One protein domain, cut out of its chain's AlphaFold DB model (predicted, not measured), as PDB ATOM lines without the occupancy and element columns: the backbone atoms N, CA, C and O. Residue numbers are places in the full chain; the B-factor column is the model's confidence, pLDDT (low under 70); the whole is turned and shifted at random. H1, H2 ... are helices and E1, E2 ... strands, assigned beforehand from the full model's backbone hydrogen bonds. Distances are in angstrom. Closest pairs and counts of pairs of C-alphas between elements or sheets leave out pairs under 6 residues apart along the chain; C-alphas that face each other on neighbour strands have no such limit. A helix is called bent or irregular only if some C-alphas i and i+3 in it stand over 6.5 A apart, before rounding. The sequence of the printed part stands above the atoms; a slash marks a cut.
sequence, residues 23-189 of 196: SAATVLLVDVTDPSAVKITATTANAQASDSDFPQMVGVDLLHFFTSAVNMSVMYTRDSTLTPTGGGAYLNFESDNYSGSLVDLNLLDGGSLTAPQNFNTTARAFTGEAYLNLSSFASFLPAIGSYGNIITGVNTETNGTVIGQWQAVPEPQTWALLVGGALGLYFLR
ATOM      1  N   SER A  23     -15.047 -25.425  57.959       60.28
ATOM      2  CA  SER A  23     -15.227 -25.426  59.398       60.28
ATOM      3  C   SER A  23     -15.240 -23.968  59.824       60.28
ATOM      4  O   SER A  23     -14.495 -23.141  59.288       60.28
ATOM      5  N   ALA A  24     -16.117 -23.652  60.765       72.75
ATOM      6  CA  ALA A  24     -16.047 -22.381  61.451       72.75
ATOM      7  C   ALA A  24     -14.624 -22.183  62.001       72.75
ATOM      8  O   ALA A  24     -13.948 -23.147  62.372       72.75
ATOM      9  N   ALA A  25     -14.131 -20.946  61.971       89.44
ATOM     10  CA  ALA A  25     -12.765 -20.676  62.390       89.44
ATOM     11  C   ALA A  25     -12.610 -21.010  63.881       89.44
ATOM     12  O   ALA A  25     -13.380 -20.525  64.714       89.44
ATOM     13  N   THR A  26     -11.618 -21.831  64.228       95.31
ATOM     14  CA  THR A  26     -11.260 -22.076  65.628       95.31
ATOM     15  C   THR A  26     -10.644 -20.804  66.188       95.31
ATOM     16  O   THR A  26      -9.545 -20.422  65.795       95.31
ATOM     17  N   VAL A  27     -11.363 -20.136  67.084       96.50
ATOM     18  CA  VAL A  27     -10.940 -18.870  67.687       96.50
ATOM     19  C   VAL A  27     -10.367 -19.063  69.091       96.50
ATOM     20  O   VAL A  27      -9.528 -18.258  69.492       96.50
ATOM     21  N   LEU A  28     -10.720 -20.158  69.778       97.75
ATOM     22  CA  LEU A  28     -10.149 -20.567  71.067       97.75
ATOM     23  C   LEU A  28      -9.621 -22.007  71.017       97.75
ATOM     24  O   LEU A  28     -10.267 -22.905  70.479       97.75
ATOM     25  N   LEU A  29      -8.468 -22.234  71.639       97.38
ATOM     26  CA  LEU A  29      -7.943 -23.561  71.950       97.38
ATOM     27  C   LEU A  29      -8.083 -23.803  73.449       97.38
ATOM     28  O   LEU A  29      -7.726 -22.925  74.233       97.38
ATOM     29  N   VAL A  30      -8.578 -24.972  73.843       97.56
ATOM     30  CA  VAL A  30      -8.742 -25.347  75.248       97.56
ATOM     31  C   VAL A  30      -7.901 -26.574  75.549       97.56
ATOM     32  O   VAL A  30      -8.113 -27.646  74.989       97.56
ATOM     33  N   ASP A  31      -6.939 -26.415  76.439       95.62
ATOM     34  CA  ASP A  31      -6.143 -27.508  76.958       95.62
ATOM     35  C   ASP A  31      -6.813 -28.108  78.183       95.62
ATOM     36  O   ASP A  31      -6.951 -27.453  79.212       95.62
ATOM     37  N   VAL A  32      -7.232 -29.359  78.051       95.31
ATOM     38  CA  VAL A  32      -7.937 -30.115  79.091       95.31
ATOM     39  C   VAL A  32      -7.096 -31.271  79.631       95.31
ATOM     40  O   VAL A  32      -7.621 -32.154  80.305       95.31
ATOM     41  N   THR A  33      -5.796 -31.305  79.314       93.88
ATOM     42  CA  THR A  33      -4.912 -32.409  79.717       93.88
ATOM     43  C   THR A  33      -4.619 -32.429  81.218       93.88
ATOM     44  O   THR A  33      -4.500 -33.515  81.787       93.88
ATOM     45  N   ASP A  34      -4.583 -31.260  81.862       94.50
ATOM     46  CA  ASP A  34      -4.541 -31.103  83.315       94.50
ATOM     47  C   ASP A  34      -5.826 -30.413  83.811       94.50
ATOM     48  O   ASP A  34      -5.962 -29.192  83.686       94.50
ATOM     49  N   PRO A  35      -6.773 -31.154  84.416       95.31
ATOM     50  CA  PRO A  35      -7.991 -30.575  84.975       95.31
ATOM     51  C   PRO A  35      -7.743 -29.502  86.045       95.31
ATOM     52  O   PRO A  35      -8.622 -28.679  86.280       95.31
ATOM     53  N   SER A  36      -6.581 -29.486  86.702       95.25
ATOM     54  CA  SER A  36      -6.245 -28.474  87.711       95.25
ATOM     55  C   SER A  36      -5.740 -27.154  87.122       95.25
ATOM     56  O   SER A  36      -5.719 -26.143  87.830       95.25
ATOM     57  N   ALA A  37      -5.393 -27.153  85.833       93.75
ATOM     58  CA  ALA A  37      -4.815 -26.027  85.112       93.75
ATOM     59  C   ALA A  37      -5.316 -25.967  83.656       93.75
ATOM     60  O   ALA A  37      -4.533 -25.764  82.726       93.75
ATOM     61  N   VAL A  38      -6.629 -26.122  83.452       95.38
ATOM     62  CA  VAL A  38      -7.251 -26.050  82.123       95.38
ATOM     63  C   VAL A  38      -6.960 -24.690  81.506       95.38
ATOM     64  O   VAL A  38      -7.305 -23.658  82.085       95.38
ATOM     65  N   LYS A  39      -6.334 -24.676  80.329       95.94
ATOM     66  CA  LYS A  39      -5.860 -23.446  79.688       95.94
ATOM     67  C   LYS A  39      -6.693 -23.109  78.462       95.94
ATOM     68  O   LYS A  39      -6.695 -23.853  77.488       95.94
ATOM     69  N   ILE A  40      -7.322 -21.939  78.455       97.38
ATOM     70  CA  ILE A  40      -8.004 -21.386  77.280       97.38
ATOM     71  C   ILE A  40      -7.071 -20.373  76.620       97.38
ATOM     72  O   ILE A  40      -6.620 -19.435  77.269       97.38
ATOM     73  N   THR A  41      -6.781 -20.547  75.334       96.75
ATOM     74  CA  THR A  41      -5.857 -19.700  74.571       96.75
ATOM     75  C   THR A  41      -6.549 -19.130  73.342       96.75
ATOM     76  O   THR A  41      -7.101 -19.877  72.531       96.75
ATOM     77  N   ALA A  42      -6.478 -17.812  73.164       96.81
ATOM     78  CA  ALA A  42      -6.930 -17.171  71.938       96.81
ATOM     79  C   ALA A  42      -6.034 -17.537  70.747       96.81
ATOM     80  O   ALA A  42      -4.804 -17.530  70.837       96.81
ATOM     81  N   THR A  43      -6.646 -17.817  69.600       95.56
ATOM     82  CA  THR A  43      -5.911 -18.017  68.344       95.56
ATOM     83  C   THR A  43      -5.682 -16.691  67.613       95.56
ATOM     84  O   THR A  43      -6.051 -15.609  68.065       95.56
ATOM     85  N   THR A  44      -5.080 -16.768  66.426       94.06
ATOM     86  CA  THR A  44      -4.970 -15.625  65.516       94.06
ATOM     87  C   THR A  44      -6.172 -15.466  64.586       94.06
ATOM     88  O   THR A  44      -6.125 -14.588  63.726       94.06
ATOM     89  N   ALA A  45      -7.195 -16.320  64.692       94.56
ATOM     90  CA  ALA A  45      -8.349 -16.282  63.806       94.56
ATOM     91  C   ALA A  45      -9.247 -15.071  64.092       94.56
ATOM     92  O   ALA A  45      -9.428 -14.646  65.238       94.56
ATOM     93  N   ASN A  46      -9.821 -14.530  63.020       95.12
ATOM     94  CA  ASN A  46     -10.841 -13.498  63.123       95.12
ATOM     95  C   ASN A  46     -12.176 -14.096  63.569       95.12
ATOM     96  O   ASN A  46     -12.396 -15.300  63.425       95.12
ATOM     97  N   ALA A  47     -13.073 -13.248  64.073       94.56
ATOM     98  CA  ALA A  47     -14.444 -13.680  64.317       94.56
ATOM     99  C   ALA A  47     -15.111 -14.117  63.001       94.56
ATOM    100  O   ALA A  47     -14.850 -13.563  61.935       94.56
ATOM    101  N   GLN A  48     -15.985 -15.114  63.062       94.25
ATOM    102  CA  GLN A  48     -16.742 -15.575  61.896       94.25
ATOM    103  C   GLN A  48     -17.860 -14.605  61.503       94.25
ATOM    104  O   GLN A  48     -18.224 -14.507  60.331       94.25
ATOM    105  N   ALA A  49     -18.392 -13.888  62.483       93.12
ATOM    106  CA  ALA A  49     -19.449 -12.914  62.312       93.12
ATOM    107  C   ALA A  49     -19.152 -11.683  63.167       93.12
ATOM    108  O   ALA A  49     -18.397 -11.750  64.142       93.12
ATOM    109  N   SER A  50     -19.723 -10.554  62.759       93.38
ATOM    110  CA  SER A  50     -19.671  -9.330  63.546       93.38
ATOM    111  C   SER A  50     -20.853  -9.295  64.508       93.38
ATOM    112  O   SER A  50     -21.971  -9.585  64.090       93.38
ATOM    113  N   ASP A  51     -20.604  -8.923  65.757       91.50
ATOM    114  CA  ASP A  51     -21.616  -8.803  66.808       91.50
ATOM    115  C   ASP A  51     -21.142  -7.760  67.826       91.50
ATOM    116  O   ASP A  51     -19.958  -7.719  68.171       91.50
ATOM    117  N   SER A  52     -22.055  -6.894  68.255       90.69
ATOM    118  CA  SER A  52     -21.841  -5.927  69.335       90.69
ATOM    119  C   SER A  52     -23.093  -5.751  70.195       90.69
ATOM    120  O   SER A  52     -23.256  -4.723  70.853       90.69
ATOM    121  N   ASP A  53     -24.017  -6.710  70.135       88.50
ATOM    122  CA  ASP A  53     -25.360  -6.558  70.700       88.50
ATOM    123  C   ASP A  53     -25.370  -6.843  72.203       88.50
ATOM    124  O   ASP A  53     -26.243  -6.364  72.933       88.50
ATOM    125  N   PHE A  54     -24.357  -7.569  72.687       87.38
ATOM    126  CA  PHE A  54     -24.263  -7.993  74.076       87.38
ATOM    127  C   PHE A  54     -23.119  -7.303  74.834       87.38
ATOM    128  O   PHE A  54     -21.978  -7.252  74.359       87.38
ATOM    129  N   PRO A  55     -23.383  -6.800  76.054       86.50
ATOM    130  CA  PRO A  55     -22.334  -6.305  76.937       86.50
ATOM    131  C   PRO A  55     -21.452  -7.453  77.434       86.50
ATOM    132  O   PRO A  55     -21.853  -8.615  77.435       86.50
ATOM    133  N   GLN A  56     -20.247  -7.148  77.911       85.19
ATOM    134  CA  GLN A  56     -19.327  -8.190  78.379       85.19
ATOM    135  C   GLN A  56     -19.774  -8.921  79.647       85.19
ATOM    136  O   GLN A  56     -19.394 -10.070  79.854       85.19
ATOM    137  N   MET A  57     -20.641  -8.303  80.451       85.88
ATOM    138  CA  MET A  57     -21.281  -8.981  81.585       85.88
ATOM    139  C   MET A  57     -22.182 -10.156  81.179       85.88
ATOM    140  O   MET A  57     -22.503 -10.979  82.024       85.88
ATOM    141  N   VAL A  58     -22.627 -10.194  79.920       86.69
ATOM    142  CA  VAL A  58     -23.437 -11.289  79.376       86.69
ATOM    143  C   VAL A  58     -22.552 -12.456  78.939       86.69
ATOM    144  O   VAL A  58     -22.921 -13.603  79.146       86.69
ATOM    145  N   GLY A  59     -21.367 -12.152  78.410       90.00
ATOM    146  CA  GLY A  59     -20.370 -13.158  78.078       90.00
ATOM    147  C   GLY A  59     -20.542 -13.820  76.713       90.00
ATOM    148  O   GLY A  59     -21.194 -13.282  75.807       90.00
ATOM    149  N   VAL A  60     -19.852 -14.946  76.566       93.06
ATOM    150  CA  VAL A  60     -19.918 -15.855  75.421       93.06
ATOM    151  C   VAL A  60     -19.970 -17.292  75.923       93.06
ATOM    152  O   VAL A  60     -19.230 -17.656  76.839       93.06
ATOM    153  N   ASP A  61     -20.765 -18.126  75.267       93.62
ATOM    154  CA  ASP A  61     -20.900 -19.538  75.606       93.62
ATOM    155  C   ASP A  61     -20.049 -20.414  74.691       93.62
ATOM    156  O   ASP A  61     -20.161 -20.367  73.463       93.62
ATOM    157  N   LEU A  62     -19.223 -21.270  75.290       95.81
ATOM    158  CA  LEU A  62     -18.596 -22.403  74.617       95.81
ATOM    159  C   LEU A  62     -19.586 -23.565  74.646       95.81
ATOM    160  O   LEU A  62     -19.710 -24.270  75.650       95.81
ATOM    161  N   LEU A  63     -20.280 -23.768  73.526       94.06
ATOM    162  CA  LEU A  63     -21.376 -24.727  73.464       94.06
ATOM    163  C   LEU A  63     -20.889 -26.170  73.571       94.06
ATOM    164  O   LEU A  63     -19.926 -26.542  72.893       94.06
ATOM    165  N   HIS A  64     -21.607 -26.978  74.353       94.38
ATOM    166  CA  HIS A  64     -21.321 -28.391  74.626       94.38
ATOM    167  C   HIS A  64     -19.888 -28.636  75.121       94.38
ATOM    168  O   HIS A  64     -19.255 -29.632  74.756       94.38
ATOM    169  N   PHE A  65     -19.348 -27.706  75.913       96.31
ATOM    170  CA  PHE A  65     -18.022 -27.858  76.499       96.31
ATOM    171  C   PHE A  65     -17.954 -29.087  77.410       96.31
ATOM    172  O   PHE A  65     -17.044 -29.905  77.280       96.31
ATOM    173  N   PHE A  66     -18.935 -29.249  78.297       96.94
ATOM    174  CA  PHE A  66     -19.034 -30.408  79.171       96.94
ATOM    175  C   PHE A  66     -19.737 -31.570  78.463       96.94
ATOM    176  O   PHE A  66     -20.738 -31.398  77.768       96.94
ATOM    177  N   THR A  67     -19.252 -32.795  78.677       95.94
ATOM    178  CA  THR A  67     -19.822 -34.006  78.055       95.94
ATOM    179  C   THR A  67     -21.181 -34.405  78.633       95.94
ATOM    180  O   THR A  67     -21.880 -35.241  78.063       95.94
ATOM    181  N   SER A  68     -21.545 -33.851  79.788       94.69
ATOM    182  CA  SER A  68     -22.866 -33.966  80.404       94.69
ATOM    183  C   SER A  68     -23.107 -32.784  81.336       94.69
ATOM    184  O   SER A  68     -22.163 -32.088  81.696       94.69
ATOM    185  N   ALA A  69     -24.358 -32.608  81.762       94.81
ATOM    186  CA  ALA A  69     -24.756 -31.536  82.664       94.81
ATOM    187  C   ALA A  69     -23.885 -31.481  83.927       94.81
ATOM    188  O   ALA A  69     -23.757 -32.480  84.642       94.81
ATOM    189  N   VAL A  70     -23.346 -30.302  84.224       94.12
ATOM    190  CA  VAL A  70     -22.645 -30.006  85.478       94.12
ATOM    191  C   VAL A  70     -23.282 -28.793  86.145       94.12
ATOM    192  O   VAL A  70     -23.892 -27.968  85.486       94.12
ATOM    193  N   ASN A  71     -23.161 -28.673  87.465       92.62
ATOM    194  CA  ASN A  71     -23.555 -27.453  88.170       92.62
ATOM    195  C   ASN A  71     -22.293 -26.791  88.721       92.62
ATOM    196  O   ASN A  71     -21.862 -27.075  89.842       92.62
ATOM    197  N   MET A  72     -21.661 -25.979  87.879       91.88
ATOM    198  CA  MET A  72     -20.491 -25.190  88.222       91.88
ATOM    199  C   MET A  72     -20.933 -23.763  88.533       91.88
ATOM    200  O   MET A  72     -21.268 -22.996  87.635       91.88
ATOM    201  N   SER A  73     -20.904 -23.403  89.817       87.31
ATOM    202  CA  SER A  73     -21.039 -22.004  90.230       87.31
ATOM    203  C   SER A  73     -19.900 -21.152  89.666       87.31
ATOM    204  O   SER A  73     -18.819 -21.681  89.404       87.31
ATOM    205  N   VAL A  74     -20.129 -19.838  89.560       86.38
ATOM    206  CA  VAL A  74     -19.135 -18.861  89.089       86.38
ATOM    207  C   VAL A  74     -17.762 -19.105  89.713       86.38
ATOM    208  O   VAL A  74     -17.562 -18.999  90.927       86.38
ATOM    209  N   MET A  75     -16.801 -19.389  88.846       87.38
ATOM    210  CA  MET A  75     -15.382 -19.453  89.131       87.38
ATOM    211  C   MET A  75     -14.735 -18.134  88.735       87.38
ATOM    212  O   MET A  75     -14.849 -17.698  87.592       87.38
ATOM    213  N   TYR A  76     -14.025 -17.518  89.677       86.06
ATOM    214  CA  TYR A  76     -13.325 -16.260  89.445       86.06
ATOM    215  C   TYR A  76     -11.823 -16.480  89.258       86.06
ATOM    216  O   TYR A  76     -11.163 -17.055  90.126       86.06
ATOM    217  N   THR A  77     -11.266 -15.965  88.164       84.38
ATOM    218  CA  THR A  77      -9.833 -16.036  87.855       84.38
ATOM    219  C   THR A  77      -9.250 -14.635  87.706       84.38
ATOM    220  O   THR A  77      -9.483 -13.957  86.705       84.38
ATOM    221  N   ARG A  78      -8.457 -14.188  88.686       75.44
ATOM    222  CA  ARG A  78      -7.848 -12.841  88.666       75.44
ATOM    223  C   ARG A  78      -6.789 -12.652  87.583       75.44
ATOM    224  O   ARG A  78      -6.567 -11.521  87.168       75.44
ATOM    225  N   ASP A  79      -6.170 -13.739  87.136       85.62
ATOM    226  CA  ASP A  79      -5.002 -13.698  86.251       85.62
ATOM    227  C   ASP A  79      -5.354 -13.933  84.772       85.62
ATOM    228  O   ASP A  79      -4.468 -14.090  83.933       85.62
ATOM    229  N   SER A  80      -6.646 -13.964  84.431       92.44
ATOM    230  CA  SER A  80      -7.071 -14.081  83.039       92.44
ATOM    231  C   SER A  80      -6.713 -12.817  82.256       92.44
ATOM    232  O   SER A  80      -6.993 -11.689  82.662       92.44
ATOM    233  N   THR A  81      -6.107 -13.032  81.094       94.75
ATOM    234  CA  THR A  81      -5.852 -12.010  80.072       94.75
ATOM    235  C   THR A  81      -6.719 -12.229  78.837       94.75
ATOM    236  O   THR A  81      -6.561 -11.514  77.850       94.75
ATOM    237  N   LEU A  82      -7.616 -13.223  78.879       95.31
ATOM    238  CA  LEU A  82      -8.493 -13.565  77.773       95.31
ATOM    239  C   LEU A  82      -9.530 -12.460  77.588       95.31
ATOM    240  O   LEU A  82     -10.413 -12.287  78.423       95.31
ATOM    241  N   THR A  83      -9.425 -11.714  76.497       93.31
ATOM    242  CA  THR A  83     -10.289 -10.568  76.195       93.31
ATOM    243  C   THR A  83     -10.949 -10.758  74.828       93.31
ATOM    244  O   THR A  83     -10.304 -11.291  73.914       93.31
ATOM    245  N   PRO A  84     -12.207 -10.326  74.628       91.56
ATOM    246  CA  PRO A  84     -12.741 -10.128  73.293       91.56
ATOM    247  C   PRO A  84     -12.132  -8.863  72.684       91.56
ATOM    248  O   PRO A  84     -11.606  -7.988  73.384       91.56
ATOM    249  N   THR A  85     -12.240  -8.720  71.367       80.81
ATOM    250  CA  THR A  85     -11.840  -7.467  70.722       80.81
ATOM    251  C   THR A  85     -12.631  -6.279  71.286       80.81
ATOM    252  O   THR A  85     -13.856  -6.284  71.372       80.81
ATOM    253  N   GLY A  86     -11.903  -5.242  71.709       72.12
ATOM    254  CA  GLY A  86     -12.485  -4.006  72.240       72.12
ATOM    255  C   GLY A  86     -13.095  -4.098  73.646       72.12
ATOM    256  O   GLY A  86     -13.701  -3.117  74.070       72.12
ATOM    257  N   GLY A  87     -12.937  -5.223  74.359       82.06
ATOM    258  CA  GLY A  87     -13.436  -5.422  75.727       82.06
ATOM    259  C   GLY A  87     -12.342  -5.568  76.794       82.06
ATOM    260  O   GLY A  87     -11.146  -5.454  76.518       82.06
ATOM    261  N   GLY A  88     -12.773  -5.811  78.034       88.62
ATOM    262  CA  GLY A  88     -11.935  -6.195  79.173       88.62
ATOM    263  C   GLY A  88     -11.624  -7.695  79.197       88.62
ATOM    264  O   GLY A  88     -11.948  -8.422  78.263       88.62
ATOM    265  N   ALA A  89     -10.969  -8.184  80.249       91.94
ATOM    266  CA  ALA A  89     -10.716  -9.618  80.399       91.94
ATOM    267  C   ALA A  89     -11.957 -10.346  80.935       91.94
ATOM    268  O   ALA A  89     -12.656  -9.817  81.796       91.94
ATOM    269  N   TYR A  90     -12.207 -11.568  80.471       93.00
ATOM    270  CA  TYR A  90     -13.150 -12.470  81.126       93.00
ATOM    271  C   TYR A  90     -12.528 -12.977  82.416       93.00
ATOM    272  O   TYR A  90     -11.456 -13.585  82.393       93.00
ATOM    273  N   LEU A  91     -13.187 -12.709  83.538       93.25
ATOM    274  CA  LEU A  91     -12.695 -13.076  84.865       93.25
ATOM    275  C   LEU A  91     -13.617 -14.075  85.563       93.25
ATOM    276  O   LEU A  91     -13.199 -14.664  86.555       93.25
ATOM    277  N   ASN A  92     -14.841 -14.255  85.068       92.88
ATOM    278  CA  ASN A  92     -15.851 -15.148  85.611       92.88
ATOM    279  C   ASN A  92     -16.148 -16.269  84.604       92.88
ATOM    280  O   ASN A  92     -16.273 -16.018  83.406       92.88
ATOM    281  N   PHE A  93     -16.267 -17.495  85.106       94.12
ATOM    282  CA  PHE A  93     -16.513 -18.693  84.308       94.12
ATOM    283  C   PHE A  93     -17.550 -19.559  85.009       94.12
ATOM    284  O   PHE A  93     -17.388 -19.865  86.188       94.12
ATOM    285  N   GLU A  94     -18.600 -19.979  84.317       93.19
ATOM    286  CA  GLU A  94     -19.663 -20.795  84.915       93.19
ATOM    287  C   GLU A  94     -20.219 -21.821  83.931       93.19
ATOM    288  O   GLU A  94     -20.001 -21.719  82.725       93.19
ATOM    289  N   SER A  95     -20.884 -22.854  84.451       93.31
ATOM    290  CA  SER A  95     -21.651 -23.751  83.586       93.31
ATOM    291  C   SER A  95     -22.945 -23.069  83.175       93.31
ATOM    292  O   SER A  95     -23.630 -22.536  84.049       93.31
ATOM    293  N   ASP A  96     -23.311 -23.174  81.905       88.00
ATOM    294  CA  ASP A  96     -24.510 -22.535  81.369       88.00
ATOM    295  C   ASP A  96     -25.350 -23.500  80.521       88.00
ATOM    296  O   ASP A  96     -24.882 -24.557  80.083       88.00
ATOM    297  N   ASN A  97     -26.632 -23.174  80.371       87.12
ATOM    298  CA  ASN A  97     -27.669 -24.005  79.780       87.12
ATOM    299  C   ASN A  97     -28.164 -23.478  78.422       87.12
ATOM    300  O   ASN A  97     -29.317 -23.728  78.058       87.12
ATOM    301  N   TYR A  98     -27.310 -22.770  77.677       83.75
ATOM    302  CA  TYR A  98     -27.635 -22.213  76.364       83.75
ATOM    303  C   TYR A  98     -28.052 -23.298  75.359       83.75
ATOM    304  O   TYR A  98     -29.012 -23.114  74.621       83.75
ATOM    305  N   SER A  99     -27.352 -24.432  75.305       79.56
ATOM    306  CA  SER A  99     -27.614 -25.541  74.377       79.56
ATOM    307  C   SER A  99     -28.402 -26.704  74.994       79.56
ATOM    308  O   SER A  99     -28.632 -27.722  74.337       79.56
ATOM    309  N   GLY A 100     -28.826 -26.580  76.255       80.00
ATOM    310  CA  GLY A 100     -29.520 -27.637  76.987       80.00
ATOM    311  C   GLY A 100     -29.094 -27.708  78.449       80.00
ATOM    312  O   GLY A 100     -28.811 -26.700  79.069       80.00
ATOM    313  N   SER A 101     -29.074 -28.895  79.056       84.56
ATOM    314  CA  SER A 101     -28.838 -29.051  80.501       84.56
ATOM    315  C   SER A 101     -27.409 -28.697  80.947       84.56
ATOM    316  O   SER A 101     -26.592 -29.600  81.036       84.56
ATOM    317  N   LEU A 102     -27.122 -27.433  81.283       85.94
ATOM    318  CA  LEU A 102     -25.853 -26.958  81.878       85.94
ATOM    319  C   LEU A 102     -24.584 -27.631  81.303       85.94
ATOM    320  O   LEU A 102     -23.745 -28.153  82.043       85.94
ATOM    321  N   VAL A 103     -24.502 -27.712  79.973       92.44
ATOM    322  CA  VAL A 103     -23.398 -28.365  79.246       92.44
ATOM    323  C   VAL A 103     -22.413 -27.361  78.653       92.44
ATOM    324  O   VAL A 103     -21.370 -27.757  78.134       92.44
ATOM    325  N   ASP A 104     -22.720 -26.073  78.721       93.69
ATOM    326  CA  ASP A 104     -21.905 -25.018  78.138       93.69
ATOM    327  C   ASP A 104     -20.969 -24.427  79.189       93.69
ATOM    328  O   ASP A 104     -21.213 -24.532  80.394       93.69
ATOM    329  N   LEU A 105     -19.879 -23.820  78.730       95.31
ATOM    330  CA  LEU A 105     -18.994 -23.023  79.572       95.31
ATOM    331  C   LEU A 105     -19.137 -21.556  79.168       95.31
ATOM    332  O   LEU A 105     -18.704 -21.182  78.079       95.31
ATOM    333  N   ASN A 106     -19.713 -20.742  80.046       93.75
ATOM    334  CA  ASN A 106     -19.876 -19.312  79.821       93.75
ATOM    335  C   ASN A 106     -18.653 -18.543  80.341       93.75
ATOM    336  O   ASN A 106     -18.125 -18.834  81.419       93.75
ATOM    337  N   LEU A 107     -18.187 -17.582  79.547       93.88
ATOM    338  CA  LEU A 107     -17.080 -16.675  79.833       93.88
ATOM    339  C   LEU A 107     -17.648 -15.269  79.983       93.88
ATOM    340  O   LEU A 107     -18.048 -14.658  78.995       93.88
ATOM    341  N   LEU A 108     -17.612 -14.721  81.193       89.31
ATOM    342  CA  LEU A 108     -18.185 -13.415  81.504       89.31
ATOM    343  C   LEU A 108     -17.195 -12.497  82.231       89.31
ATOM    344  O   LEU A 108     -16.180 -12.907  82.806       89.31
ATOM    345  N   ASP A 109     -17.465 -11.198  82.151       87.50
ATOM    346  CA  ASP A 109     -16.711 -10.194  82.899       87.50
ATOM    347  C   ASP A 109     -16.872 -10.372  84.425       87.50
ATOM    348  O   ASP A 109     -17.893 -10.842  84.928       87.50
ATOM    349  N   GLY A 110     -15.838  -9.956  85.163       69.12
ATOM    350  CA  GLY A 110     -15.748  -9.981  86.622       69.12
ATOM    351  C   GLY A 110     -16.624  -8.964  87.356       69.12
ATOM    352  O   GLY A 110     -16.762  -9.073  88.575       69.12
ATOM    353  N   GLY A 111     -17.190  -7.963  86.673       61.81
ATOM    354  CA  GLY A 111     -18.023  -6.967  87.334       61.81
ATOM    355  C   GLY A 111     -18.341  -5.725  86.504       61.81
ATOM    356  O   GLY A 111     -17.521  -4.824  86.357       61.81
ATOM    357  N   SER A 112     -19.623  -5.610  86.146       57.97
ATOM    358  CA  SER A 112     -20.326  -4.381  85.750       57.97
ATOM    359  C   SER A 112     -19.871  -3.681  84.463       57.97
ATOM    360  O   SER A 112     -20.354  -2.572  84.201       57.97
ATOM    361  N   LEU A 113     -19.019  -4.279  83.622       64.94
ATOM    362  CA  LEU A 113     -18.772  -3.704  82.299       64.94
ATOM    363  C   LEU A 113     -20.042  -3.789  81.440       64.94
ATOM    364  O   LEU A 113     -20.441  -4.845  80.951       64.94
ATOM    365  N   THR A 114     -20.672  -2.631  81.238       67.88
ATOM    366  CA  THR A 114     -21.746  -2.417  80.255       67.88
ATOM    367  C   THR A 114     -21.204  -2.220  78.842       67.88
ATOM    368  O   THR A 114     -21.985  -2.095  77.901       67.88
ATOM    369  N   ALA A 115     -19.876  -2.179  78.681       77.44
ATOM    370  CA  ALA A 115     -19.246  -2.073  77.378       77.44
ATOM    371  C   ALA A 115     -19.609  -3.300  76.516       77.44
ATOM    372  O   ALA A 115     -19.517  -4.431  77.011       77.44
ATOM    373  N   PRO A 116     -20.013  -3.094  75.249       80.38
ATOM    374  CA  PRO A 116     -20.248  -4.179  74.308       80.38
ATOM    375  C   PRO A 116     -19.002  -5.035  74.095       80.38
ATOM    376  O   PRO A 116     -17.885  -4.516  74.017       80.38
ATOM    377  N   GLN A 117     -19.208  -6.336  73.931       87.19
ATOM    378  CA  GLN A 117     -18.205  -7.224  73.352       87.19
ATOM    379  C   GLN A 117     -18.242  -7.009  71.845       87.19
ATOM    380  O   GLN A 117     -19.284  -7.219  71.240       87.19
ATOM    381  N   ASN A 118     -17.146  -6.555  71.236       90.12
ATOM    382  CA  ASN A 118     -17.146  -6.219  69.813       90.12
ATOM    383  C   ASN A 118     -16.417  -7.291  69.005       90.12
ATOM    384  O   ASN A 118     -15.187  -7.316  68.927       90.12
ATOM    385  N   PHE A 119     -17.183  -8.141  68.334       93.38
ATOM    386  CA  PHE A 119     -16.674  -9.098  67.365       93.38
ATOM    387  C   PHE A 119     -16.768  -8.518  65.954       93.38
ATOM    388  O   PHE A 119     -17.737  -7.850  65.594       93.38
ATOM    389  N   ASN A 120     -15.738  -8.746  65.140       92.44
ATOM    390  CA  ASN A 120     -15.669  -8.260  63.763       92.44
ATOM    391  C   ASN A 120     -14.918  -9.268  62.894       92.44
ATOM    392  O   ASN A 120     -13.843  -9.735  63.266       92.44
ATOM    393  N   THR A 121     -15.434  -9.543  61.699       95.12
ATOM    394  CA  THR A 121     -14.832 -10.483  60.738       95.12
ATOM    395  C   THR A 121     -13.447 -10.087  60.214       95.12
ATOM    396  O   THR A 121     -12.730 -10.900  59.626       95.12
ATOM    397  N   THR A 122     -13.028  -8.845  60.446       93.69
ATOM    398  CA  THR A 122     -11.728  -8.298  60.030       93.69
ATOM    399  C   THR A 122     -10.708  -8.201  61.168       93.69
ATOM    400  O   THR A 122      -9.552  -7.867  60.913       93.69
ATOM    401  N   ALA A 123     -11.099  -8.526  62.403       92.12
ATOM    402  CA  ALA A 123     -10.238  -8.502  63.582       92.12
ATOM    403  C   ALA A 123     -10.268  -9.848  64.315       92.12
ATOM    404  O   ALA A 123     -11.221 -10.616  64.185       92.12
ATOM    405  N   ARG A 124      -9.225 -10.124  65.107       94.50
ATOM    406  CA  ARG A 124      -9.160 -11.328  65.952       94.50
ATOM    407  C   ARG A 124     -10.387 -11.401  66.854       94.50
ATOM    408  O   ARG A 124     -10.807 -10.377  67.378       94.50
ATOM    409  N   ALA A 125     -10.960 -12.585  67.053       94.75
ATOM    410  CA  ALA A 125     -12.115 -12.701  67.947       94.75
ATOM    411  C   ALA A 125     -11.712 -12.435  69.408       94.75
ATOM    412  O   ALA A 125     -12.371 -11.670  70.109       94.75
ATOM    413  N   PHE A 126     -10.584 -13.018  69.819       95.88
ATOM    414  CA  PHE A 126     -10.057 -12.940  71.175       95.88
ATOM    415  C   PHE A 126      -8.553 -12.651  71.177       95.88
ATOM    416  O   PHE A 126      -7.860 -12.855  70.175       95.88
ATOM    417  N   THR A 127      -8.034 -12.230  72.328       95.81
ATOM    418  CA  THR A 127      -6.596 -12.201  72.629       95.81
ATOM    419  C   THR A 127      -6.326 -12.705  74.041       95.81
ATOM    420  O   THR A 127      -7.227 -12.689  74.869       95.81
ATOM    421  N   GLY A 128      -5.094 -13.143  74.317       95.69
ATOM    422  CA  GLY A 128      -4.682 -13.587  75.651       95.69
ATOM    423  C   GLY A 128      -5.083 -15.023  75.992       95.69
ATOM    424  O   GLY A 128      -5.320 -15.855  75.110       95.69
ATOM    425  N   GLU A 129      -5.095 -15.315  77.289       96.38
ATOM    426  CA  GLU A 129      -5.320 -16.650  77.843       96.38
ATOM    427  C   GLU A 129      -5.999 -16.609  79.219       96.38
ATOM    428  O   GLU A 129      -5.910 -15.611  79.938       96.38
ATOM    429  N   ALA A 130      -6.661 -17.707  79.584       96.38
ATOM    430  CA  ALA A 130      -7.263 -17.932  80.895       96.38
ATOM    431  C   ALA A 130      -6.886 -19.321  81.432       96.38
ATOM    432  O   ALA A 130      -6.671 -20.250  80.652       96.38
ATOM    433  N   TYR A 131      -6.838 -19.457  82.759       95.12
ATOM    434  CA  TYR A 131      -6.539 -20.711  83.454       95.12
ATOM    435  C   TYR A 131      -7.654 -21.044  84.438       95.12
ATOM    436  O   TYR A 131      -8.000 -20.214  85.276       95.12
ATOM    437  N   LEU A 132      -8.183 -22.261  84.356       95.44
ATOM    438  CA  LEU A 132      -9.303 -22.743  85.156       95.44
ATOM    439  C   LEU A 132      -8.898 -23.985  85.946       95.44
ATOM    440  O   LEU A 132      -8.290 -24.908  85.407       95.44
ATOM    441  N   ASN A 133      -9.294 -24.046  87.216       95.06
ATOM    442  CA  ASN A 133      -9.177 -25.270  88.004       95.06
ATOM    443  C   ASN A 133     -10.500 -26.041  87.953       95.06
ATOM    444  O   ASN A 133     -11.378 -25.858  88.794       95.06
ATOM    445  N   LEU A 134     -10.618 -26.934  86.978       95.44
ATOM    446  CA  LEU A 134     -11.768 -27.807  86.759       95.44
ATOM    447  C   LEU A 134     -11.568 -29.212  87.354       95.44
ATOM    448  O   LEU A 134     -12.202 -30.165  86.905       95.44
ATOM    449  N   SER A 135     -10.731 -29.365  88.389       96.31
ATOM    450  CA  SER A 135     -10.438 -30.675  89.000       96.31
ATOM    451  C   SER A 135     -11.702 -31.418  89.448       96.31
ATOM    452  O   SER A 135     -11.814 -32.627  89.255       96.31
ATOM    453  N   SER A 136     -12.689 -30.694  89.988       96.19
ATOM    454  CA  SER A 136     -13.982 -31.252  90.416       96.19
ATOM    455  C   SER A 136     -14.875 -31.711  89.257       96.19
ATOM    456  O   SER A 136     -15.850 -32.422  89.487       96.19
ATOM    457  N   PHE A 137     -14.547 -31.317  88.024       95.94
ATOM    458  CA  PHE A 137     -15.310 -31.609  86.811       95.94
ATOM    459  C   PHE A 137     -14.517 -32.445  85.800       95.94
ATOM    460  O   PHE A 137     -14.947 -32.591  84.660       95.94
ATOM    461  N   ALA A 138     -13.383 -33.029  86.207       96.31
ATOM    462  CA  ALA A 138     -12.466 -33.746  85.320       96.31
ATOM    463  C   ALA A 138     -13.147 -34.838  84.470       96.31
ATOM    464  O   ALA A 138     -12.812 -35.009  83.304       96.31
ATOM    465  N   SER A 139     -14.133 -35.553  85.026       97.00
ATOM    466  CA  SER A 139     -14.885 -36.601  84.316       97.00
ATOM    467  C   SER A 139     -15.867 -36.081  83.264       97.00
ATOM    468  O   SER A 139     -16.423 -36.882  82.519       97.00
ATOM    469  N   PHE A 140     -16.113 -34.772  83.239       97.00
ATOM    470  CA  PHE A 140     -17.045 -34.102  82.333       97.00
ATOM    471  C   PHE A 140     -16.329 -33.255  81.280       97.00
ATOM    472  O   PHE A 140     -16.991 -32.649  80.440       97.00
ATOM    473  N   LEU A 141     -14.995 -33.179  81.335       96.62
ATOM    474  CA  LEU A 141     -14.209 -32.431  80.364       96.62
ATOM    475  C   LEU A 141     -14.273 -33.096  78.981       96.62
ATOM    476  O   LEU A 141     -14.349 -34.325  78.881       96.62
ATOM    477  N   PRO A 142     -14.225 -32.297  77.905       96.62
ATOM    478  CA  PRO A 142     -14.282 -32.823  76.555       96.62
ATOM    479  C   PRO A 142     -13.041 -33.665  76.245       96.62
ATOM    480  O   PRO A 142     -11.945 -33.418  76.747       96.62
ATOM    481  N   ALA A 143     -13.192 -34.657  75.369       93.62
ATOM    482  CA  ALA A 143     -12.044 -35.389  74.850       93.62
ATOM    483  C   ALA A 143     -11.179 -34.485  73.952       93.62
ATOM    484  O   ALA A 143     -11.675 -33.577  73.285       93.62
ATOM    485  N   ILE A 144      -9.879 -34.774  73.876       93.44
ATOM    486  CA  ILE A 144      -8.982 -34.104  72.927       93.44
ATOM    487  C   ILE A 144      -9.500 -34.297  71.497       93.44
ATOM    488  O   ILE A 144      -9.824 -35.412  71.087       93.44
ATOM    489  N   GLY A 145      -9.557 -33.206  70.735       90.44
ATOM    490  CA  GLY A 145     -10.123 -33.165  69.389       90.44
ATOM    491  C   GLY A 145     -11.603 -32.778  69.338       90.44
ATOM    492  O   GLY A 145     -12.081 -32.461  68.249       90.44
ATOM    493  N   SER A 146     -12.315 -32.747  70.472       95.00
ATOM    494  CA  SER A 146     -13.667 -32.178  70.540       95.00
ATOM    495  C   SER A 146     -13.666 -30.696  70.175       95.00
ATOM    496  O   SER A 146     -12.689 -29.981  70.405       95.00
ATOM    497  N   TYR A 147     -14.778 -30.230  69.622       95.56
ATOM    498  CA  TYR A 147     -14.986 -28.838  69.252       95.56
ATOM    499  C   TYR A 147     -16.457 -28.467  69.428       95.56
ATOM    500  O   TYR A 147     -17.336 -29.331  69.394       95.56
ATOM    501  N   GLY A 148     -16.718 -27.174  69.552       94.56
ATOM    502  CA  GLY A 148     -18.068 -26.633  69.646       94.56
ATOM    503  C   GLY A 148     -18.103 -25.177  69.211       94.56
ATOM    504  O   GLY A 148     -17.068 -24.518  69.092       94.56
ATOM    505  N   ASN A 149     -19.300 -24.680  68.917       95.06
ATOM    506  CA  ASN A 149     -19.481 -23.281  68.549       95.06
ATOM    507  C   ASN A 149     -19.290 -22.382  69.771       95.06
ATOM    508  O   ASN A 149     -19.584 -22.781  70.895       95.06
ATOM    509  N   ILE A 150     -18.823 -21.164  69.519       95.00
ATOM    510  CA  ILE A 150     -18.836 -20.073  70.485       95.00
ATOM    511  C   ILE A 150     -19.900 -19.083  70.042       95.00
ATOM    512  O   ILE A 150     -19.896 -18.651  68.882       95.00
ATOM    513  N   ILE A 151     -20.797 -18.741  70.958       92.81
ATOM    514  CA  ILE A 151     -21.940 -17.873  70.697       92.81
ATOM    515  C   ILE A 151     -21.951 -16.690  71.668       92.81
ATOM    516  O   ILE A 151     -21.561 -16.827  72.822       92.81
ATOM    517  N   THR A 152     -22.331 -15.512  71.181       91.00
ATOM    518  CA  THR A 152     -22.547 -14.322  72.016       91.00
ATOM    519  C   THR A 152     -23.883 -14.410  72.749       91.00
ATOM    520  O   THR A 152     -24.833 -14.973  72.213       91.00
ATOM    521  N   GLY A 153     -23.996 -13.812  73.935       82.56
ATOM    522  CA  GLY A 153     -25.289 -13.694  74.615       82.56
ATOM    523  C   GLY A 153     -25.419 -14.549  75.875       82.56
ATOM    524  O   GLY A 153     -24.436 -15.066  76.382       82.56
ATOM    525  N   VAL A 154     -26.643 -14.605  76.411       70.25
ATOM    526  CA  VAL A 154     -27.019 -15.343  77.630       70.25
ATOM    527  C   VAL A 154     -28.396 -15.984  77.448       70.25
ATOM    528  O   VAL A 154     -29.309 -15.355  76.907       70.25
ATOM    529  N   ASN A 155     -28.533 -17.223  77.927       57.28
ATOM    530  CA  ASN A 155     -29.756 -17.942  78.326       57.28
ATOM    531  C   ASN A 155     -31.072 -17.709  77.567       57.28
ATOM    532  O   ASN A 155     -32.154 -17.767  78.151       57.28
ATOM    533  N   THR A 156     -31.014 -17.540  76.249       54.06
ATOM    534  CA  THR A 156     -32.145 -17.840  75.364       54.06
ATOM    535  C   THR A 156     -31.588 -18.369  74.049       54.06
ATOM    536  O   THR A 156     -30.839 -17.669  73.375       54.06
ATOM    537  N   GLU A 157     -31.958 -19.605  73.701       51.06
ATOM    538  CA  GLU A 157     -31.477 -20.430  72.571       51.06
ATOM    539  C   GLU A 157     -31.483 -19.747  71.182       51.06
ATOM    540  O   GLU A 157     -31.043 -20.334  70.194       51.06
ATOM    541  N   THR A 158     -31.996 -18.521  71.061       54.56
ATOM    542  CA  THR A 158     -32.390 -17.909  69.790       54.56
ATOM    543  C   THR A 158     -31.708 -16.597  69.414       54.56
ATOM    544  O   THR A 158     -31.933 -16.154  68.291       54.56
ATOM    545  N   ASN A 159     -30.875 -15.983  70.262       68.75
ATOM    546  CA  ASN A 159     -30.436 -14.597  70.010       68.75
ATOM    547  C   ASN A 159     -28.925 -14.368  69.902       68.75
ATOM    548  O   ASN A 159     -28.512 -13.232  69.688       68.75
ATOM    549  N   GLY A 160     -28.106 -15.407  70.030       82.25
ATOM    550  CA  GLY A 160     -26.662 -15.259  69.930       82.25
ATOM    551  C   GLY A 160     -26.100 -15.442  68.521       82.25
ATOM    552  O   GLY A 160     -26.589 -16.254  67.729       82.25
ATOM    553  N   THR A 161     -25.015 -14.736  68.217       91.31
ATOM    554  CA  THR A 161     -24.277 -14.886  66.960       91.31
ATOM    555  C   THR A 161     -23.136 -15.885  67.135       91.31
ATOM    556  O   THR A 161     -22.332 -15.773  68.058       91.31
ATOM    557  N   VAL A 162     -23.006 -16.847  66.213       93.38
ATOM    558  CA  VAL A 162     -21.841 -17.748  66.182       93.38
ATOM    559  C   VAL A 162     -20.610 -16.978  65.700       93.38
ATOM    560  O   VAL A 162     -20.489 -16.649  64.518       93.38
ATOM    561  N   ILE A 163     -19.673 -16.728  66.611       94.56
ATOM    562  CA  ILE A 163     -18.455 -15.940  66.357       94.56
ATOM    563  C   ILE A 163     -17.224 -16.799  66.053       94.56
ATOM    564  O   ILE A 163     -16.196 -16.270  65.631       94.56
ATOM    565  N   GLY A 164     -17.313 -18.117  66.222       95.44
ATOM    566  CA  GLY A 164     -16.244 -19.060  65.900       95.44
ATOM    567  C   GLY A 164     -16.435 -20.397  66.607       95.44
ATOM    568  O   GLY A 164     -17.536 -20.721  67.050       95.44
ATOM    569  N   GLN A 165     -15.357 -21.171  66.709       96.94
ATOM    570  CA  GLN A 165     -15.326 -22.438  67.436       96.94
ATOM    571  C   GLN A 165     -14.239 -22.473  68.505       96.94
ATOM    572  O   GLN A 165     -13.183 -21.849  68.366       96.94
ATOM    573  N   TRP A 166     -14.489 -23.251  69.552       97.56
ATOM    574  CA  TRP A 166     -13.465 -23.717  70.475       97.56
ATOM    575  C   TRP A 166     -13.022 -25.129  70.077       97.56
ATOM    576  O   TRP A 166     -13.793 -25.877  69.472       97.56
ATOM    577  N   GLN A 167     -11.788 -25.503  70.413       97.19
ATOM    578  CA  GLN A 167     -11.284 -26.859  70.199       97.19
ATOM    579  C   GLN A 167     -10.468 -27.347  71.394       97.19
ATOM    580  O   GLN A 167      -9.552 -26.658  71.838       97.19
ATOM    581  N   ALA A 168     -10.756 -28.560  71.863       96.00
ATOM    582  CA  ALA A 168      -9.943 -29.256  72.848       96.00
ATOM    583  C   ALA A 168      -8.636 -29.747  72.206       96.00
ATOM    584  O   ALA A 168      -8.656 -30.552  71.270       96.00
ATOM    585  N   VAL A 169      -7.492 -29.289  72.709       92.31
ATOM    586  CA  VAL A 169      -6.157 -29.639  72.202       92.31
ATOM    587  C   VAL A 169      -5.266 -30.148  73.325       92.31
ATOM    588  O   VAL A 169      -5.495 -29.807  74.481       92.31
ATOM    589  N   PRO A 170      -4.253 -30.979  73.028       84.81
ATOM    590  CA  PRO A 170      -3.272 -31.334  74.034       84.81
ATOM    591  C   PRO A 170      -2.247 -30.206  74.195       84.81
ATOM    592  O   PRO A 170      -2.042 -29.423  73.258       84.81
ATOM    593  N   GLU A 171      -1.544 -30.189  75.333       71.69
ATOM    594  CA  GLU A 171      -0.454 -29.239  75.579       71.69
ATOM    595  C   GLU A 171       0.493 -29.134  74.372       71.69
ATOM    596  O   GLU A 171       0.874 -30.166  73.801       71.69
ATOM    597  N   PRO A 172       0.959 -27.924  73.997       65.94
ATOM    598  CA  PRO A 172       1.903 -27.736  72.892       65.94
ATOM    599  C   PRO A 172       3.144 -28.641  72.979       65.94
ATOM    600  O   PRO A 172       3.684 -29.084  71.964       65.94
ATOM    601  N   GLN A 173       3.570 -28.964  74.203       63.97
ATOM    602  CA  GLN A 173       4.699 -29.853  74.492       63.97
ATOM    603  C   GLN A 173       4.434 -31.294  74.030       63.97
ATOM    604  O   GLN A 173       5.338 -31.979  73.547       63.97
ATOM    605  N   THR A 174       3.181 -31.742  74.114       61.72
ATOM    606  CA  THR A 174       2.744 -33.081  73.705       61.72
ATOM    607  C   THR A 174       2.959 -33.288  72.209       61.72
ATOM    608  O   THR A 174       3.488 -34.319  71.790       61.72
ATOM    609  N   TRP A 175       2.640 -32.281  71.390       58.19
ATOM    610  CA  TRP A 175       2.902 -32.329  69.949       58.19
ATOM    611  C   TRP A 175       4.395 -32.378  69.633       58.19
ATOM    612  O   TRP A 175       4.814 -33.154  68.773       58.19
ATOM    613  N   ALA A 176       5.209 -31.601  70.352       62.09
ATOM    614  CA  ALA A 176       6.658 -31.609  70.175       62.09
ATOM    615  C   ALA A 176       7.268 -32.986  70.494       62.09
ATOM    616  O   ALA A 176       8.124 -33.465  69.749       62.09
ATOM    617  N   LEU A 177       6.789 -33.657  71.546       66.94
ATOM    618  CA  LEU A 177       7.230 -35.004  71.915       66.94
ATOM    619  C   LEU A 177       6.772 -36.069  70.914       66.94
ATOM    620  O   LEU A 177       7.560 -36.944  70.556       66.94
ATOM    621  N   LEU A 178       5.536 -35.990  70.418       69.88
ATOM    622  CA  LEU A 178       5.020 -36.934  69.422       69.88
ATOM    623  C   LEU A 178       5.754 -36.805  68.083       69.88
ATOM    624  O   LEU A 178       6.196 -37.808  67.519       69.88
ATOM    625  N   VAL A 179       5.943 -35.577  67.593       69.44
ATOM    626  CA  VAL A 179       6.689 -35.313  66.353       69.44
ATOM    627  C   VAL A 179       8.163 -35.673  66.529       69.44
ATOM    628  O   VAL A 179       8.729 -36.377  65.692       69.44
ATOM    629  N   GLY A 180       8.781 -35.257  67.636       69.00
ATOM    630  CA  GLY A 180      10.168 -35.589  67.958       69.00
ATOM    631  C   GLY A 180      10.399 -37.097  68.076       69.00
ATOM    632  O   GLY A 180      11.360 -37.622  67.514       69.00
ATOM    633  N   GLY A 181       9.487 -37.818  68.730       71.75
ATOM    634  CA  GLY A 181       9.529 -39.272  68.869       71.75
ATOM    635  C   GLY A 181       9.358 -40.002  67.536       71.75
ATOM    636  O   GLY A 181      10.138 -40.904  67.220       71.75
ATOM    637  N   ALA A 182       8.399 -39.580  66.707       72.69
ATOM    638  CA  ALA A 182       8.188 -40.149  65.377       72.69
ATOM    639  C   ALA A 182       9.405 -39.939  64.459       72.69
ATOM    640  O   ALA A 182       9.842 -40.868  63.773       72.69
ATOM    641  N   LEU A 183      10.002 -38.743  64.490       73.06
ATOM    642  CA  LEU A 183      11.235 -38.444  63.761       73.06
ATOM    643  C   LEU A 183      12.414 -39.270  64.292       73.06
ATOM    644  O   LEU A 183      13.161 -39.846  63.500       73.06
ATOM    645  N   GLY A 184      12.557 -39.402  65.613       74.69
ATOM    646  CA  GLY A 184      13.588 -40.234  66.236       74.69
ATOM    647  C   GLY A 184      13.525 -41.694  65.777       74.69
ATOM    648  O   GLY A 184      14.532 -42.252  65.330       74.69
ATOM    649  N   LEU A 185      12.333 -42.296  65.790       77.44
ATOM    650  CA  LEU A 185      12.106 -43.663  65.304       77.44
ATOM    651  C   LEU A 185      12.401 -43.807  63.804       77.44
ATOM    652  O   LEU A 185      12.976 -44.809  63.371       77.44
ATOM    653  N   TYR A 186      12.059 -42.797  63.004       76.31
ATOM    654  CA  TYR A 186      12.356 -42.776  61.576       76.31
ATOM    655  C   TYR A 186      13.865 -42.784  61.283       76.31
ATOM    656  O   TYR A 186      14.336 -43.565  60.447       76.31
ATOM    657  N   PHE A 187      14.645 -41.963  61.992       74.44
ATOM    658  CA  PHE A 187      16.100 -41.920  61.829       74.44
ATOM    659  C   PHE A 187      16.791 -43.189  62.344       74.44
ATOM    660  O   PHE A 187      17.735 -43.664  61.709       74.44
ATOM    661  N   LEU A 188      16.299 -43.787  63.435       73.50
ATOM    662  CA  LEU A 188      16.792 -45.075  63.936       73.50
ATOM    663  C   LEU A 188      16.573 -46.200  62.918       73.50
ATOM    664  O   LEU A 188      17.496 -46.960  62.626       73.50
ATOM    665  N   ARG A 189      15.390 -46.259  62.295       70.25
ATOM    666  CA  ARG A 189      15.074 -47.268  61.275       70.25
ATOM    667  C   ARG A 189      15.963 -47.148  60.035       70.25
ATOM    668  O   ARG A 189      16.392 -48.162  59.495       70.25
TER     669      ARG A 189
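Overview. This is residues 23 to 189 of the 196 residues of the protein "PEP-CTERM protein-sorting domain-containing protein" of Terrimicrobium sacchariphilum (UniProt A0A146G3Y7). One sheet of eight strands is curled back on itself like part of a barrel, so that E4, E5 and E3 face E8, E1, E2 and E6 with E7 as the hinge, and residues 175 to 189 of the long helix H2 stick out from this body as an arm. Long links without named elements run around the sheet, and the short helix H1 follows its edge strand E6. The printed part has 167 residues with eight named strands and two named helices, in the order E1 E2 E3 E4 E5 E6 H1 E7 E8 H2; the sheet is mixed, in the order E4 E5 E3 E7 E8 E1 E2 E6. The class is mixed, helices and strands, though under half of the residues are in named elements. The whole is compact by its radius of gyration of the C-alphas, 16.4 A, yet elongated, spanning 60 by 37 by 29 A, with the arm making the length.

Along the chain. In the sheet, E4 is residues 90 to 96, 15.2 A long, E5 residues 104 to 109, 16.4 A, E3 residues 60 to 62, and E7 residues 147 to 152, 16.6 A. E8, residues 162 to 169, is the longest strand at 20.6 A. E1 is residues 26 to 31, beginning at C-alpha 26 (-11.260, -22.076, 65.628), E2 residues 38 to 42, and E6 residues 129 to 132. H1 is residues 135 to 140 and irregular, with C-alphas 136 and 139 8.2 A apart. H2, residues 172 to 189, is 26.3 A long and ends at C-alpha 189 (15.074, -47.268, 61.275).

Arrangement. The strongly twisted sheet is a folded sheet, one sheet bent back into two leaves that face each other, with 21 pairs of C-alphas within 11 A. E8 and E1 are parallel at 31 degrees, with N 30 and O 167 2.8 A apart. The hairpin of E7 and E8 is antiparallel at 145 degrees, with N 150 and O 164 2.8 A apart. E3 and E7 are antiparallel, with N 61 and O 151 at 2.9 A. In the hairpin of E4 and E5, N 96 and O 104 are 2.9 A apart. E2 and E6 are antiparallel, with N 40 and O 130 at 2.8 A. H1 and H2 are not on the sheet and are apart. In H2 every O i to N i+4 pair is within hydrogen-bond range; in H1 0 of 2 are, beside 2 of 3 O i to N i+3 pairs.

Size, cuts and confidence. The C-alphas of Thr 114 and Arg 189 are the two farthest apart, 61.1 A. Without residues 175 to 189, which stand free, the body spans 35 by 31 by 30 A. The printed part has no cut. The links E2 to E3, E3 to E4 and E5 to E6 are long. The mean pLDDT of the printed part is 87.2; residue 23 and residues 110 to 114, 155 to 159 and 172 to 180 are under 70.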